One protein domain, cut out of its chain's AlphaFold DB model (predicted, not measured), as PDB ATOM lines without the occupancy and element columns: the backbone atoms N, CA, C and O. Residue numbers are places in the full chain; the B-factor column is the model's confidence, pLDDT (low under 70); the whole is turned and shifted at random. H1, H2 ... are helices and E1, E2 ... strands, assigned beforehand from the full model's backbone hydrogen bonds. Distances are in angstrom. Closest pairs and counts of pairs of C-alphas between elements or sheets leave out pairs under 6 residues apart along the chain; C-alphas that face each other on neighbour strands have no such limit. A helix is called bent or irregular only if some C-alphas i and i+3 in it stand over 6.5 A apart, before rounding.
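What this domain is: This is residues 45 to 95 and 108 to 166 of the 213 residues of an uncharacterized protein of Atta cephalotes (UniProt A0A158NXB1). A small parallel sheet of two strands, E1 and E2, lies at one end of an elongated model, between the last part of the long helix H3 and the helix H4. From this end H2 and most of H3 reach out as two arms at 39 degrees to each other, and the short helix H1 packs on H3 near its kink. The printed part has 110 residues, with four named helices and two named strands in the order H1, E1, H2, H3, E2, H4; the class is mostly helix. The whole is loose, with a radius of gyration of the C-alphas of 16.9 A and spans of 51 by 32 by 24 A.

Where its parts are: The strands are E1, residues 68 to 72, with C-alpha 68 at (252.538, 239.558, 205.735), and E2, residues 144 to 148. H3, residues 108 to 143, is 49.4 A from first to last C-alpha and begins at C-alpha 108, at (217.595, 217.224, 191.275). It has a kink of 55 degrees near residue 137 and is irregular, with C-alphas 139 and 142 at 9.0 A. H2, residues 75 to 93, is 27.3 A long, and H4, residues 153 to 165, is 18.2 A long, ending at C-alpha 165 at (261.035, 241.754, 194.858). H1 holds residues 52 to 59.

How they stand to each other: E1 and E2 are parallel neighbours, their directions at 25 degrees. N 70 and O 145, 2.9 A apart, and N 147 and O 70, 2.8 A apart, are within hydrogen-bond range. The closest C-alphas of E1 and H3 are those of Val 68 and Thr 143, at 5.8 A. The closest C-alphas of E2 and H4 are those of Ile 147 and Arg 159, at 7.0 A. E1 and H4 are near each other, with 6 pairs of C-alphas within 10 A. H3 touches H1 with residues 132 to 139 alone, at a steep tilt of 63 degrees, the same way; the closest C-alphas are those of Val 52 and Ile 136, at 5.2 A. Residues 75 to 83 of H2 touch residues 119 to 126 of H3, at a steep tilt of 39 degrees, opposite ways; the closest C-alphas are those of Leu 83 and Lys 119, at 7.0 A. H4 touches no helix, and H1 and H2 are apart. Every O i to N i+4 pair is within hydrogen-bond range in H1, H2 and H4, and 25 of 32 are in H3.

The domain as a whole: The C-alphas of Asp 108 and Arg 166, the two farthest apart, are 51.9 A from each other. Residues 96 to 107 are not printed, and C-alphas 95 and 108 are 18.1 A apart across the cut, in the link from H2 to H3. Of the links that are printed whole, E1 to H2, H3 to E2 and E2 to H4 are tight, and H1 to E1 is short. The mean pLDDT of the printed part is 81.4; residues 86 to 95 and 108 to 116 are under 70.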
ATOM      1  N   LEU A  45     252.925 230.742 203.316       87.50
ATOM      2  CA  LEU A  45     251.649 230.205 203.772       87.50
ATOM      3  C   LEU A  45     250.514 231.019 203.157       87.50
ATOM      4  O   LEU A  45     250.573 232.246 203.091       87.50
ATOM      5  N   THR A  46     249.486 230.316 202.699       86.06
ATOM      6  CA  THR A  46     248.235 230.893 202.200       86.06
ATOM      7  C   THR A  46     247.086 230.342 203.029       86.06
ATOM      8  O   THR A  46     247.124 229.173 203.412       86.06
ATOM      9  N   SER A  47     246.064 231.160 203.280       79.62
ATOM     10  CA  SER A  47     244.871 230.781 204.062       79.62
ATOM     11  C   SER A  47     245.129 230.459 205.544       79.62
ATOM     12  O   SER A  47     244.249 229.929 206.212       79.62
ATOM     13  N   TYR A  48     246.320 230.782 206.054       82.19
ATOM     14  CA  TYR A  48     246.697 230.715 207.464       82.19
ATOM     15  C   TYR A  48     247.706 231.838 207.745       82.19
ATOM     16  O   TYR A  48     248.615 232.024 206.925       82.19
ATOM     17  N   PRO A  49     247.608 232.568 208.865       89.06
ATOM     18  CA  PRO A  49     246.636 232.436 209.961       89.06
ATOM     19  C   PRO A  49     245.256 233.041 209.637       89.06
ATOM     20  O   PRO A  49     245.167 233.972 208.832       89.06
ATOM     21  N   LYS A  50     244.200 232.520 210.273       87.31
ATOM     22  CA  LYS A  50     242.828 233.060 210.223       87.31
ATOM     23  C   LYS A  50     242.509 233.955 211.422       87.31
ATOM     24  O   LYS A  50     241.766 234.920 211.269       87.31
ATOM     25  N   THR A  51     243.120 233.687 212.577       88.69
ATOM     26  CA  THR A  51     242.960 234.480 213.808       88.69
ATOM     27  C   THR A  51     244.285 235.062 214.303       88.69
ATOM     28  O   THR A  51     245.376 234.657 213.887       88.69
ATOM     29  N   VAL A  52     244.215 236.030 215.218       88.00
ATOM     30  CA  VAL A  52     245.419 236.628 215.820       88.00
ATOM     31  C   VAL A  52     246.140 235.636 216.724       88.00
ATOM     32  O   VAL A  52     247.367 235.646 216.801       88.00
ATOM     33  N   GLU A  53     245.404 234.755 217.390       86.75
ATOM     34  CA  GLU A  53     245.939 233.717 218.268       86.75
ATOM     35  C   GLU A  53     246.784 232.733 217.459       86.75
ATOM     36  O   GLU A  53     247.922 232.436 217.825       86.75
ATOM     37  N   GLU A  54     246.275 232.298 216.305       87.06
ATOM     38  CA  GLU A  54     247.036 231.498 215.345       87.06
ATOM     39  C   GLU A  54     248.285 232.226 214.858       87.06
ATOM     40  O   GLU A  54     249.356 231.629 214.735       87.06
ATOM     41  N   PHE A  55     248.170 233.532 214.625       87.88
ATOM     42  CA  PHE A  55     249.296 234.327 214.174       87.88
ATOM     43  C   PHE A  55     250.384 234.474 215.253       87.88
ATOM     44  O   PHE A  55     251.569 234.327 214.954       87.88
ATOM     45  N   LYS A  56     250.000 234.660 216.520       85.69
ATOM     46  CA  LYS A  56     250.925 234.638 217.668       85.69
ATOM     47  C   LYS A  56     251.624 233.284 217.790       85.69
ATOM     48  O   LYS A  56     252.833 233.237 217.996       85.69
ATOM     49  N   LEU A  57     250.894 232.181 217.604       84.06
ATOM     50  CA  LEU A  57     251.486 230.839 217.582       84.06
ATOM     51  C   LEU A  57     252.489 230.675 216.429       84.06
ATOM     52  O   LEU A  57     253.507 230.001 216.595       84.06
ATOM     53  N   LEU A  58     252.221 231.293 215.276       84.12
ATOM     54  CA  LEU A  58     253.124 231.309 214.124       84.12
ATOM     55  C   LEU A  58     254.361 232.200 214.342       84.12
ATOM     56  O   LEU A  58     255.365 232.029 213.661       84.12
ATOM     57  N   ASP A  59     254.343 233.111 215.308       84.81
ATOM     58  CA  ASP A  59     255.541 233.858 215.702       84.81
ATOM     59  C   ASP A  59     256.410 233.112 216.720       84.81
ATOM     60  O   ASP A  59     257.597 233.405 216.852       84.81
ATOM     61  N   MET A  60     255.851 232.120 217.418       81.94
ATOM     62  CA  MET A  60     256.591 231.299 218.383       81.94
ATOM     63  C   MET A  60     257.469 230.223 217.726       81.94
ATOM     64  O   MET A  60     258.281 229.592 218.406       81.94
ATOM     65  N   ILE A  61     257.320 229.975 216.420       81.00
ATOM     66  CA  ILE A  61     258.184 229.029 215.704       81.00
ATOM     67  C   ILE A  61     259.563 229.635 215.426       81.00
ATOM     68  O   ILE A  61     259.729 230.844 215.314       81.00
ATOM     69  N   SER A  62     260.566 228.769 215.248       75.12
ATOM     70  CA  SER A  62     261.968 229.182 215.040       75.12
ATOM     71  C   SER A  62     262.198 230.124 213.848       75.12
ATOM     72  O   SER A  62     263.171 230.872 213.828       75.12
ATOM     73  N   THR A  63     261.307 230.094 212.858       79.88
ATOM     74  CA  THR A  63     261.349 230.955 211.676       79.88
ATOM     75  C   THR A  63     260.017 231.690 211.555       79.88
ATOM     76  O   THR A  63     259.147 231.202 210.834       79.88
ATOM     77  N   PRO A  64     259.807 232.808 212.267       83.50
ATOM     78  CA  PRO A  64     258.557 233.553 212.189       83.50
ATOM     79  C   PRO A  64     258.399 234.228 210.814       83.50
ATOM     80  O   PRO A  64     259.396 234.506 210.136       83.50
ATOM     81  N   PRO A  65     257.160 234.524 210.388       87.00
ATOM     82  CA  PRO A  65     256.905 235.225 209.140       87.00
ATOM     83  C   PRO A  65     257.558 236.610 209.143       87.00
ATOM     84  O   PRO A  65     257.376 237.444 210.027       87.00
ATOM     85  N   ASN A  66     258.318 236.860 208.095       87.50
ATOM     86  CA  ASN A  66     259.074 238.084 207.857       87.50
ATOM     87  C   ASN A  66     258.295 239.106 207.012       87.50
ATOM     88  O   ASN A  66     258.620 240.292 207.023       87.50
ATOM     89  N   ARG A  67     257.252 238.668 206.298       89.38
ATOM     90  CA  ARG A  67     256.356 239.537 205.529       89.38
ATOM     91  C   ARG A  67     254.935 238.987 205.575       89.38
ATOM     92  O   ARG A  67     254.724 237.814 205.282       89.38
ATOM     93  N   VAL A  68     253.970 239.855 205.859       91.44
ATOM     94  CA  VAL A  68     252.538 239.558 205.735       91.44
ATOM     95  C   VAL A  68     251.999 240.343 204.549       91.44
ATOM     96  O   VAL A  68     252.172 241.557 204.481       91.44
ATOM     97  N   ILE A  69     251.370 239.674 203.588       91.81
ATOM     98  CA  ILE A  69     250.786 240.336 202.417       91.81
ATOM     99  C   ILE A  69     249.275 240.162 202.468       91.81
ATOM    100  O   ILE A  69     248.784 239.037 202.444       91.81
ATOM    101  N   VAL A  70     248.548 241.277 202.493       91.94
ATOM    102  CA  VAL A  70     247.082 241.282 202.489       91.94
ATOM    103  C   VAL A  70     246.587 241.790 201.145       91.94
ATOM    104  O   VAL A  70     246.858 242.926 200.754       91.94
ATOM    105  N   LEU A  71     245.851 240.942 200.431       91.50
ATOM    106  CA  LEU A  71     245.204 241.300 199.173       91.50
ATOM    107  C   LEU A  71     243.848 241.941 199.475       91.50
ATOM    108  O   LEU A  71     242.867 241.253 199.741       91.50
ATOM    109  N   LYS A  72     243.794 243.274 199.441       91.62
ATOM    110  CA  LYS A  72     242.572 244.028 199.723       91.62
ATOM    111  C   LYS A  72     241.691 244.105 198.486       91.62
ATOM    112  O   LYS A  72     242.083 244.668 197.461       91.62
ATOM    113  N   ILE A  73     240.482 243.592 198.626       90.62
ATOM    114  CA  ILE A  73     239.401 243.666 197.653       90.62
ATOM    115  C   ILE A  73     238.093 243.872 198.411       90.62
ATOM    116  O   ILE A  73     237.986 243.524 199.586       90.62
ATOM    117  N   ASP A  74     237.124 244.483 197.747       90.81
ATOM    118  CA  ASP A  74     235.779 244.609 198.281       90.81
ATOM    119  C   ASP A  74     235.134 243.227 198.517       90.81
ATOM    120  O   ASP A  74     235.239 242.333 197.673       90.81
ATOM    121  N   LEU A  75     234.483 243.051 199.674       87.69
ATOM    122  CA  LEU A  75     233.923 241.761 200.095       87.69
ATOM    123  C   LEU A  75     232.841 241.274 199.131       87.69
ATOM    124  O   LEU A  75     232.791 240.080 198.844       87.69
ATOM    125  N   GLN A  76     232.025 242.185 198.593       87.81
ATOM    126  CA  GLN A  76     230.971 241.833 197.644       87.81
ATOM    127  C   GLN A  76     231.574 241.307 196.337       87.81
ATOM    128  O   GLN A  76     231.201 240.235 195.862       87.81
ATOM    129  N   THR A  77     232.600 241.988 195.823       87.25
ATOM    130  CA  THR A  77     233.354 241.509 194.652       87.25
ATOM    131  C   THR A  77     234.031 240.156 194.925       87.25
ATOM    132  O   THR A  77     234.109 239.297 194.045       87.25
ATOM    133  N   CYS A  78     234.540 239.949 196.143       86.69
ATOM    134  CA  CYS A  78     235.155 238.689 196.563       86.69
ATOM    135  C   CYS A  78     234.144 237.537 196.569       86.69
ATOM    136  O   CYS A  78     234.397 236.490 195.973       86.69
ATOM    137  N   ARG A  79     232.978 237.767 197.180       87.44
ATOM    138  CA  ARG A  79     231.846 236.839 197.220       87.44
ATOM    139  C   ARG A  79     231.417 236.429 195.815       87.44
ATOM    140  O   ARG A  79     231.354 235.241 195.520       87.44
ATOM    141  N   GLU A  80     231.187 237.400 194.934       86.50
ATOM    142  CA  GLU A  80     230.790 237.144 193.545       86.50
ATOM    143  C   GLU A  80     231.832 236.307 192.800       86.50
ATOM    144  O   GLU A  80     231.486 235.351 192.111       86.50
ATOM    145  N   ARG A  81     233.125 236.606 192.974       84.38
ATOM    146  CA  ARG A  81     234.208 235.825 192.357       84.38
ATOM    147  C   ARG A  81     234.270 234.389 192.874       84.38
ATOM    148  O   ARG A  81     234.545 233.492 192.079       84.38
ATOM    149  N   LEU A  82     234.044 234.166 194.169       82.88
ATOM    150  CA  LEU A  82     234.055 232.827 194.764       82.88
ATOM    151  C   LEU A  82     232.849 231.995 194.310       82.88
ATOM    152  O   LEU A  82     233.034 230.860 193.881       82.88
ATOM    153  N   LEU A  83     231.652 232.584 194.292       81.06
ATOM    154  CA  LEU A  83     230.439 231.914 193.808       81.06
ATOM    155  C   LEU A  83     230.512 231.616 192.303       81.06
ATOM    156  O   LEU A  83     230.215 230.506 191.867       81.06
ATOM    157  N   ASN A  84     230.999 232.566 191.499       75.94
ATOM    158  CA  ASN A  84     231.176 232.350 190.062       75.94
ATOM    159  C   ASN A  84     232.228 231.273 189.767       75.94
ATOM    160  O   ASN A  84     232.136 230.585 188.752       75.94
ATOM    161  N   ARG A  85     233.242 231.111 190.626       73.06
ATOM    162  CA  ARG A  85     234.241 230.050 190.467       73.06
ATOM    163  C   ARG A  85     233.605 228.664 190.595       73.06
ATOM    164  O   ARG A  85     233.946 227.797 189.799       73.06
ATOM    165  N   GLU A  86     232.684 228.468 191.534       62.16
ATOM    166  CA  GLU A  86     231.936 227.212 191.662       62.16
ATOM    167  C   GLU A  86     231.021 226.971 190.464       62.16
ATOM    168  O   GLU A  86     231.088 225.887 189.895       62.16
ATOM    169  N   CYS A  87     230.263 227.980 190.014       56.41
ATOM    170  CA  CYS A  87     229.452 227.858 188.795       56.41
ATOM    171  C   CYS A  87     230.284 227.418 187.585       56.41
ATOM    172  O   CYS A  87     229.816 226.619 186.780       56.41
ATOM    173  N   ASN A  88     231.522 227.907 187.449       52.62
ATOM    174  CA  ASN A  88     232.405 227.456 186.374       52.62
ATOM    175  C   ASN A  88     232.870 226.007 186.582       52.62
ATOM    176  O   ASN A  88     232.861 225.249 185.623       52.62
ATOM    177  N   PHE A  89     233.207 225.582 187.806       51.41
ATOM    178  CA  PHE A  89     233.566 224.181 188.076       51.41
ATOM    179  C   PHE A  89     232.412 223.203 187.816       51.41
ATOM    180  O   PHE A  89     232.638 222.130 187.254       51.41
ATOM    181  N   SER A  90     231.182 223.552 188.194       51.94
ATOM    182  CA  SER A  90     230.007 222.725 187.905       51.94
ATOM    183  C   SER A  90     229.679 222.715 186.408       51.94
ATOM    184  O   SER A  90     229.496 221.643 185.847       51.94
ATOM    185  N   THR A  91     229.742 223.859 185.722       48.50
ATOM    186  CA  THR A  91     229.446 223.942 184.274       48.50
ATOM    187  C   THR A  91     230.523 223.287 183.392       48.50
ATOM    188  O   THR A  91     230.203 222.640 182.398       48.50
ATOM    189  N   GLU A  92     231.809 223.433 183.733       42.69
ATOM    190  CA  GLU A  92     232.935 222.877 182.961       42.69
ATOM    191  C   GLU A  92     233.072 221.356 183.168       42.69
ATOM    192  O   GLU A  92     233.459 220.641 182.245       42.69
ATOM    193  N   SER A  93     232.660 220.833 184.333       44.19
ATOM    194  CA  SER A  93     232.624 219.383 184.587       44.19
ATOM    195  C   SER A  93     231.465 218.663 183.883       44.19
ATOM    196  O   SER A  93     231.609 217.496 183.520       44.19
ATOM    197  N   GLU A  94     230.359 219.346 183.575       45.81
ATOM    198  CA  GLU A  94     229.269 218.770 182.773       45.81
ATOM    199  C   GLU A  94     229.661 218.510 181.305       45.81
ATOM    200  O   GLU A  94     228.993 217.737 180.621       45.81
ATOM    201  N   HIS A  95     230.755 219.102 180.805       42.22
ATOM    202  CA  HIS A  95     231.246 218.858 179.440       42.22
ATOM    203  C   HIS A  95     232.267 217.707 179.335       42.22
ATOM    204  O   HIS A  95     232.504 217.218 178.229       42.22
ATOM    205  N   ASP A 108     217.961 215.847 190.908       48.38
ATOM    206  CA  ASP A 108     217.595 217.224 191.275       48.38
ATOM    207  C   ASP A 108     217.856 217.560 192.758       48.38
ATOM    208  O   ASP A 108     218.183 218.690 193.107       48.38
ATOM    209  N   TYR A 109     217.795 216.572 193.659       46.44
ATOM    210  CA  TYR A 109     217.912 216.824 195.104       46.44
ATOM    211  C   TYR A 109     219.355 216.823 195.637       46.44
ATOM    212  O   TYR A 109     219.594 217.245 196.770       46.44
ATOM    213  N   LYS A 110     220.332 216.319 194.869       45.78
ATOM    214  CA  LYS A 110     221.718 216.133 195.348       45.78
ATOM    215  C   LYS A 110     222.659 217.269 194.935       45.78
ATOM    216  O   LYS A 110     223.645 217.514 195.628       45.78
ATOM    217  N   LEU A 111     222.334 217.975 193.850       49.22
ATOM    218  CA  LEU A 111     223.059 219.163 193.386       49.22
ATOM    219  C   LEU A 111     222.801 220.378 194.292       49.22
ATOM    220  O   LEU A 111     223.736 221.107 194.632       49.22
ATOM    221  N   ASP A 112     221.563 220.537 194.763       54.12
ATOM    222  CA  ASP A 112     221.140 221.684 195.579       54.12
ATOM    223  C   ASP A 112     221.834 221.724 196.958       54.12
ATOM    224  O   ASP A 112     222.273 222.770 197.438       54.12
ATOM    225  N   VAL A 113     222.056 220.553 197.566       56.56
ATOM    226  CA  VAL A 113     222.723 220.440 198.875       56.56
ATOM    227  C   VAL A 113     224.204 220.836 198.806       56.56
ATOM    228  O   VAL A 113     224.724 221.425 199.754       56.56
ATOM    229  N   HIS A 114     224.903 220.537 197.705       57.12
ATOM    230  CA  HIS A 114     226.327 220.868 197.569       57.12
ATOM    231  C   HIS A 114     226.542 222.376 197.384       57.12
ATOM    232  O   HIS A 114     227.328 222.969 198.123       57.12
ATOM    233  N   SER A 115     225.759 222.985 196.490       63.22
ATOM    234  CA  SER A 115     225.767 224.430 196.218       63.22
ATOM    235  C   SER A 115     225.421 225.251 197.466       63.22
ATOM    236  O   SER A 115     226.123 226.204 197.826       63.22
ATOM    237  N   ASN A 116     224.383 224.847 198.211       67.31
ATOM    238  CA  ASN A 116     223.977 225.578 199.409       67.31
ATOM    239  C   ASN A 116     225.021 225.471 200.538       67.31
ATOM    240  O   ASN A 116     225.298 226.454 201.227       67.31
ATOM    241  N   ASN A 117     225.658 224.304 200.696       71.38
ATOM    242  CA  ASN A 117     226.749 224.129 201.657       71.38
ATOM    243  C   ASN A 117     227.980 224.964 201.286       71.38
ATOM    244  O   ASN A 117     228.548 225.615 202.162       71.38
ATOM    245  N   TYR A 118     228.372 225.000 200.011       75.25
ATOM    246  CA  TYR A 118     229.516 225.793 199.557       75.25
ATOM    247  C   TYR A 118     229.294 227.296 199.745       75.25
ATOM    248  O   TYR A 118     230.165 227.993 200.272       75.25
ATOM    249  N   LYS A 119     228.099 227.791 199.409       82.94
ATOM    250  CA  LYS A 119     227.717 229.182 199.668       82.94
ATOM    251  C   LYS A 119     227.816 229.523 201.156       82.94
ATOM    252  O   LYS A 119     228.404 230.547 201.494       82.94
ATOM    253  N   ASN A 120     227.296 228.666 202.036       83.62
ATOM    254  CA  ASN A 120     227.382 228.875 203.483       83.62
ATOM    255  C   ASN A 120     228.836 228.897 203.982       83.62
ATOM    256  O   ASN A 120     229.178 229.749 204.799       83.62
ATOM    257  N   ILE A 121     229.700 228.025 203.448       84.50
ATOM    258  CA  ILE A 121     231.137 228.011 203.764       84.50
ATOM    259  C   ILE A 121     231.799 229.329 203.341       84.50
ATOM    260  O   ILE A 121     232.529 229.915 204.137       84.50
ATOM    261  N   ILE A 122     231.512 229.841 202.135       84.94
ATOM    262  CA  ILE A 122     232.053 231.135 201.684       84.94
ATOM    263  C   ILE A 122     231.599 232.272 202.597       84.94
ATOM    264  O   ILE A 122     232.421 233.108 202.967       84.94
ATOM    265  N   GLU A 123     230.309 232.339 202.940       88.69
ATOM    266  CA  GLU A 123     229.812 233.399 203.825       88.69
ATOM    267  C   GLU A 123     230.496 233.341 205.192       88.69
ATOM    268  O   GLU A 123     230.895 234.380 205.717       88.69
ATOM    269  N   GLN A 124     230.672 232.137 205.743       89.25
ATOM    270  CA  GLN A 124     231.352 231.941 207.018       89.25
ATOM    271  C   GLN A 124     232.828 232.357 206.943       89.25
ATOM    272  O   GLN A 124     233.281 233.110 207.803       89.25
ATOM    273  N   ASP A 125     233.559 231.945 205.903       87.19
ATOM    274  CA  ASP A 125     234.963 232.327 205.700       87.19
ATOM    275  C   ASP A 125     235.120 233.850 205.502       87.19
ATOM    276  O   ASP A 125     236.060 234.460 206.018       87.19
ATOM    277  N   LEU A 126     234.203 234.497 204.769       89.81
ATOM    278  CA  LEU A 126     234.213 235.954 204.579       89.81
ATOM    279  C   LEU A 126     233.914 236.706 205.879       89.81
ATOM    280  O   LEU A 126     234.517 237.757 206.127       89.81
ATOM    281  N   GLN A 127     232.997 236.185 206.693       91.31
ATOM    282  CA  GLN A 127     232.666 236.753 207.995       91.31
ATOM    283  C   GLN A 127     233.848 236.616 208.964       91.31
ATOM    284  O   GLN A 127     234.265 237.618 209.547       91.31
ATOM    285  N   GLU A 128     234.453 235.428 209.046       90.31
ATOM    286  CA  GLU A 128     235.653 235.170 209.850       90.31
ATOM    287  C   GLU A 128     236.806 236.098 209.435       90.31
ATOM    288  O   GLU A 128     237.467 236.705 210.281       90.31
ATOM    289  N   TYR A 129     237.023 236.275 208.128       89.88
ATOM    290  CA  TYR A 129     238.021 237.217 207.623       89.88
ATOM    291  C   TYR A 129     237.735 238.654 208.077       89.88
ATOM    292  O   TYR A 129     238.643 239.345 208.540       89.88
ATOM    293  N   LYS A 130     236.484 239.115 207.955       91.19
ATOM    294  CA  LYS A 130     236.088 240.483 208.316       91.19
ATOM    295  C   LYS A 130     236.312 240.778 209.798       91.19
ATOM    296  O   LYS A 130     236.729 241.883 210.129       91.19
ATOM    297  N   GLU A 131     236.028 239.814 210.665       93.00
ATOM    298  CA  GLU A 131     236.162 239.961 212.117       93.00
ATOM    299  C   GLU A 131     237.628 239.979 212.565       93.00
ATOM    300  O   GLU A 131     237.992 240.739 213.459       93.00
ATOM    301  N   ASN A 132     238.485 239.186 211.916       92.56
ATOM    302  CA  ASN A 132     239.857 238.974 212.378       92.56
ATOM    303  C   ASN A 132     240.908 239.855 211.686       92.56
ATOM    304  O   ASN A 132     241.989 240.072 212.245       92.56
ATOM    305  N   ILE A 133     240.637 240.370 210.479       92.19
ATOM    306  CA  ILE A 133     241.671 241.023 209.660       92.19
ATOM    307  C   ILE A 133     242.273 242.267 210.318       92.19
ATOM    308  O   ILE A 133     243.487 242.464 210.239       92.19
ATOM    309  N   ASP A 134     241.463 243.082 210.993       93.44
ATOM    310  CA  ASP A 134     241.939 244.309 211.640       93.44
ATOM    311  C   ASP A 134     242.917 243.985 212.772       93.44
ATOM    312  O   ASP A 134     243.985 244.594 212.879       93.44
ATOM    313  N   ALA A 135     242.602 242.959 213.560       93.19
ATOM    314  CA  ALA A 135     243.438 242.514 214.661       93.19
ATOM    315  C   ALA A 135     244.738 241.846 214.152       93.19
ATOM    316  O   ALA A 135     245.818 242.076 214.708       93.19
ATOM    317  N   ILE A 136     244.678 241.102 213.038       92.12
ATOM    318  CA  ILE A 136     245.865 240.545 212.358       92.12
ATOM    319  C   ILE A 136     246.766 241.664 211.827       92.12
ATOM    320  O   ILE A 136     247.983 241.616 212.020       92.12
ATOM    321  N   LEU A 137     246.194 242.677 211.171       92.06
ATOM    322  CA  LEU A 137     246.939 243.823 210.644       92.06
ATOM    323  C   LEU A 137     247.587 244.637 211.765       92.06
ATOM    324  O   LEU A 137     248.751 245.028 211.641       92.06
ATOM    325  N   GLN A 138     246.868 244.849 212.870       91.75
ATOM    326  CA  GLN A 138     247.393 245.532 214.047       91.75
ATOM    327  C   GLN A 138     248.590 244.781 214.644       91.75
ATOM    328  O   GLN A 138     249.604 245.405 214.958       91.75
ATOM    329  N   TYR A 139     248.507 243.452 214.754       90.25
ATOM    330  CA  TYR A 139     249.610 242.631 215.258       90.25
ATOM    331  C   TYR A 139     250.795 242.554 214.280       90.25
ATOM    332  O   TYR A 139     251.953 242.589 214.700       90.25
ATOM    333  N   ALA A 140     250.529 242.492 212.972       89.56
ATOM    334  CA  ALA A 140     251.572 242.492 211.948       89.56
ATOM    335  C   ALA A 140     252.378 243.804 211.929       89.56
ATOM    336  O   ALA A 140     253.584 243.783 211.644       89.56
ATOM    337  N   GLY A 141     251.730 244.939 212.206       89.50
ATOM    338  CA  GLY A 141     252.360 246.257 212.225       89.50
ATOM    339  C   GLY A 141     253.136 246.547 210.936       89.50
ATOM    340  O   GLY A 141     252.611 246.439 209.830       89.50
ATOM    341  N   GLU A 142     254.424 246.866 211.069       87.69
ATOM    342  CA  GLU A 142     255.315 247.216 209.950       87.69
ATOM    343  C   GLU A 142     255.632 246.043 209.003       87.69
ATOM    344  O   GLU A 142     256.126 246.258 207.894       87.69
ATOM    345  N   THR A 143     255.354 244.797 209.407       89.75
ATOM    346  CA  THR A 143     255.576 243.617 208.548       89.75
ATOM    347  C   THR A 143     254.459 243.392 207.529       89.75
ATOM    348  O   THR A 143     254.649 242.621 206.580       89.75
ATOM    349  N   ALA A 144     253.313 244.068 207.687       91.88
ATOM    350  CA  ALA A 144     252.186 243.967 206.771       91.88
ATOM    351  C   ALA A 144     252.335 244.876 205.547       91.88
ATOM    352  O   ALA A 144     252.679 246.052 205.628       91.88
ATOM    353  N   SER A 145     252.017 244.326 204.380       91.81
ATOM    354  CA  SER A 145     251.908 245.041 203.112       91.81
ATOM    355  C   SER A 145     250.521 244.808 202.530       91.81
ATOM    356  O   SER A 145     250.174 243.689 202.152       91.81
ATOM    357  N   ILE A 146     249.728 245.873 202.439       93.00
ATOM    358  CA  ILE A 146     248.384 245.818 201.861       93.00
ATOM    359  C   ILE A 146     248.491 246.113 200.365       93.00
ATOM    360  O   ILE A 146     248.962 247.176 199.961       93.00
ATOM    361  N   ILE A 147     248.039 245.177 199.538       92.56
ATOM    362  CA  ILE A 147     248.034 245.293 198.081       92.56
ATOM    363  C   ILE A 147     246.591 245.380 197.614       92.56
ATOM    364  O   ILE A 147     245.775 244.518 197.923       92.56
ATOM    365  N   ASN A 148     246.273 246.402 196.824       91.62
ATOM    366  CA  ASN A 148     244.965 246.494 196.194       91.62
ATOM    367  C   ASN A 148     244.832 245.415 195.102       91.62
ATOM    368  O   ASN A 148     245.542 245.458 194.090       91.62
ATOM    369  N   ALA A 149     243.904 244.482 195.310       89.88
ATOM    370  CA  ALA A 149     243.577 243.377 194.412       89.88
ATOM    371  C   ALA A 149     242.324 243.648 193.548       89.88
ATOM    372  O   ALA A 149     241.769 242.738 192.925       89.88
ATOM    373  N   THR A 150     241.884 244.906 193.486       87.50
ATOM    374  CA  THR A 150     240.826 245.362 192.577       87.50
ATOM    375  C   THR A 150     241.377 245.484 191.156       87.50
ATOM    376  O   THR A 150     242.455 246.054 190.944       87.50
ATOM    377  N   GLY A 151     240.617 244.979 190.181       83.06
ATOM    378  CA  GLY A 151     240.953 245.016 188.757       83.06
ATOM    379  C   GLY A 151     241.316 243.652 188.171       83.06
ATOM    380  O   GLY A 151     240.935 242.609 188.712       83.06
ATOM    381  N   ASP A 152     242.021 243.692 187.038       87.12
ATOM    382  CA  ASP A 152     242.433 242.514 186.273       87.12
ATOM    383  C   ASP A 152     243.586 241.743 186.938       87.12
ATOM    384  O   ASP A 152     244.475 242.323 187.578       87.12
ATOM    385  N   ARG A 153     243.605 240.421 186.725       87.38
ATOM    386  CA  ARG A 153     244.595 239.490 187.282       87.38
ATOM    387  C   ARG A 153     246.028 239.910 186.958       87.38
ATOM    388  O   ARG A 153     246.897 239.754 187.816       87.38
ATOM    389  N   LYS A 154     246.287 240.445 185.758       89.06
ATOM    390  CA  LYS A 154     247.634 240.869 185.354       89.06
ATOM    391  C   LYS A 154     248.149 242.008 186.233       89.06
ATOM    392  O   LYS A 154     249.245 241.912 186.774       89.06
ATOM    393  N   CYS A 155     247.329 243.033 186.447       89.56
ATOM    394  CA  CYS A 155     247.716 244.192 187.248       89.56
ATOM    395  C   CYS A 155     247.939 243.818 188.723       89.56
ATOM    396  O   CYS A 155     248.898 244.270 189.349       89.56
ATOM    397  N   VAL A 156     247.088 242.951 189.281       89.88
ATOM    398  CA  VAL A 156     247.262 242.454 190.658       89.88
ATOM    399  C   VAL A 156     248.551 241.641 190.789       89.88
ATOM    400  O   VAL A 156     249.290 241.818 191.757       89.88
ATOM    401  N   LYS A 157     248.850 240.794 189.796       90.56
ATOM    402  CA  LYS A 157     250.080 239.998 189.758       90.56
ATOM    403  C   LYS A 157     251.328 240.884 189.731       90.56
ATOM    404  O   LYS A 157     252.220 240.665 190.540       90.56
ATOM    405  N   GLU A 158     251.361 241.909 188.885       92.75
ATOM    406  CA  GLU A 158     252.489 242.851 188.808       92.75
ATOM    407  C   GLU A 158     252.728 243.573 190.147       92.75
ATOM    408  O   GLU A 158     253.866 243.684 190.607       92.75
ATOM    409  N   ARG A 159     251.659 244.012 190.829       91.44
ATOM    410  CA  ARG A 159     251.765 244.634 192.165       91.44
ATOM    411  C   ARG A 159     252.295 243.659 193.217       91.44
ATOM    412  O   ARG A 159     253.089 244.053 194.071       91.44
ATOM    413  N   LEU A 160     251.855 242.401 193.166       90.94
ATOM    414  CA  LEU A 160     252.330 241.348 194.063       90.94
ATOM    415  C   LEU A 160     253.813 241.043 193.828       90.94
ATOM    416  O   LEU A 160     254.582 241.007 194.785       90.94
ATOM    417  N   GLU A 161     254.227 240.891 192.571       91.31
ATOM    418  CA  GLU A 161     255.627 240.672 192.197       91.31
ATOM    419  C   GLU A 161     256.512 241.833 192.656       91.31
ATOM    420  O   GLU A 161     257.542 241.606 193.291       91.31
ATOM    421  N   ALA A 162     256.077 243.078 192.447       90.38
ATOM    422  CA  ALA A 162     256.794 244.253 192.937       90.38
ATOM    423  C   ALA A 162     256.958 244.248 194.471       90.38
ATOM    424  O   ALA A 162     258.011 244.629 194.987       90.38
ATOM    425  N   CYS A 163     255.943 243.787 195.211       88.69
ATOM    426  CA  CYS A 163     256.011 243.651 196.666       88.69
ATOM    427  C   CYS A 163     257.006 242.564 197.106       88.69
ATOM    428  O   CYS A 163     257.746 242.767 198.070       88.69
ATOM    429  N   LEU A 164     257.049 241.436 196.389       87.88
ATOM    430  CA  LEU A 164     257.947 240.314 196.678       87.88
ATOM    431  C   LEU A 164     259.414 240.625 196.357       87.88
ATOM    432  O   LEU A 164     260.296 240.207 197.101       87.88
ATOM    433  N   ILE A 165     259.675 241.369 195.277       89.50
ATOM    434  CA  ILE A 165     261.035 241.754 194.858       89.50
ATOM    435  C   ILE A 165     261.642 242.789 195.816       89.50
ATOM    436  O   ILE A 165     262.863 242.863 195.971       89.50
ATOM    437  N   ARG A 166     260.809 243.596 196.482       86.62
ATOM    438  CA  ARG A 166     261.280 244.555 197.482       86.62
ATOM    439  C   ARG A 166     261.906 243.817 198.666       86.62
ATOM    440  O   ARG A 166     261.388 242.797 199.120       86.62
TER     441      ARG A 166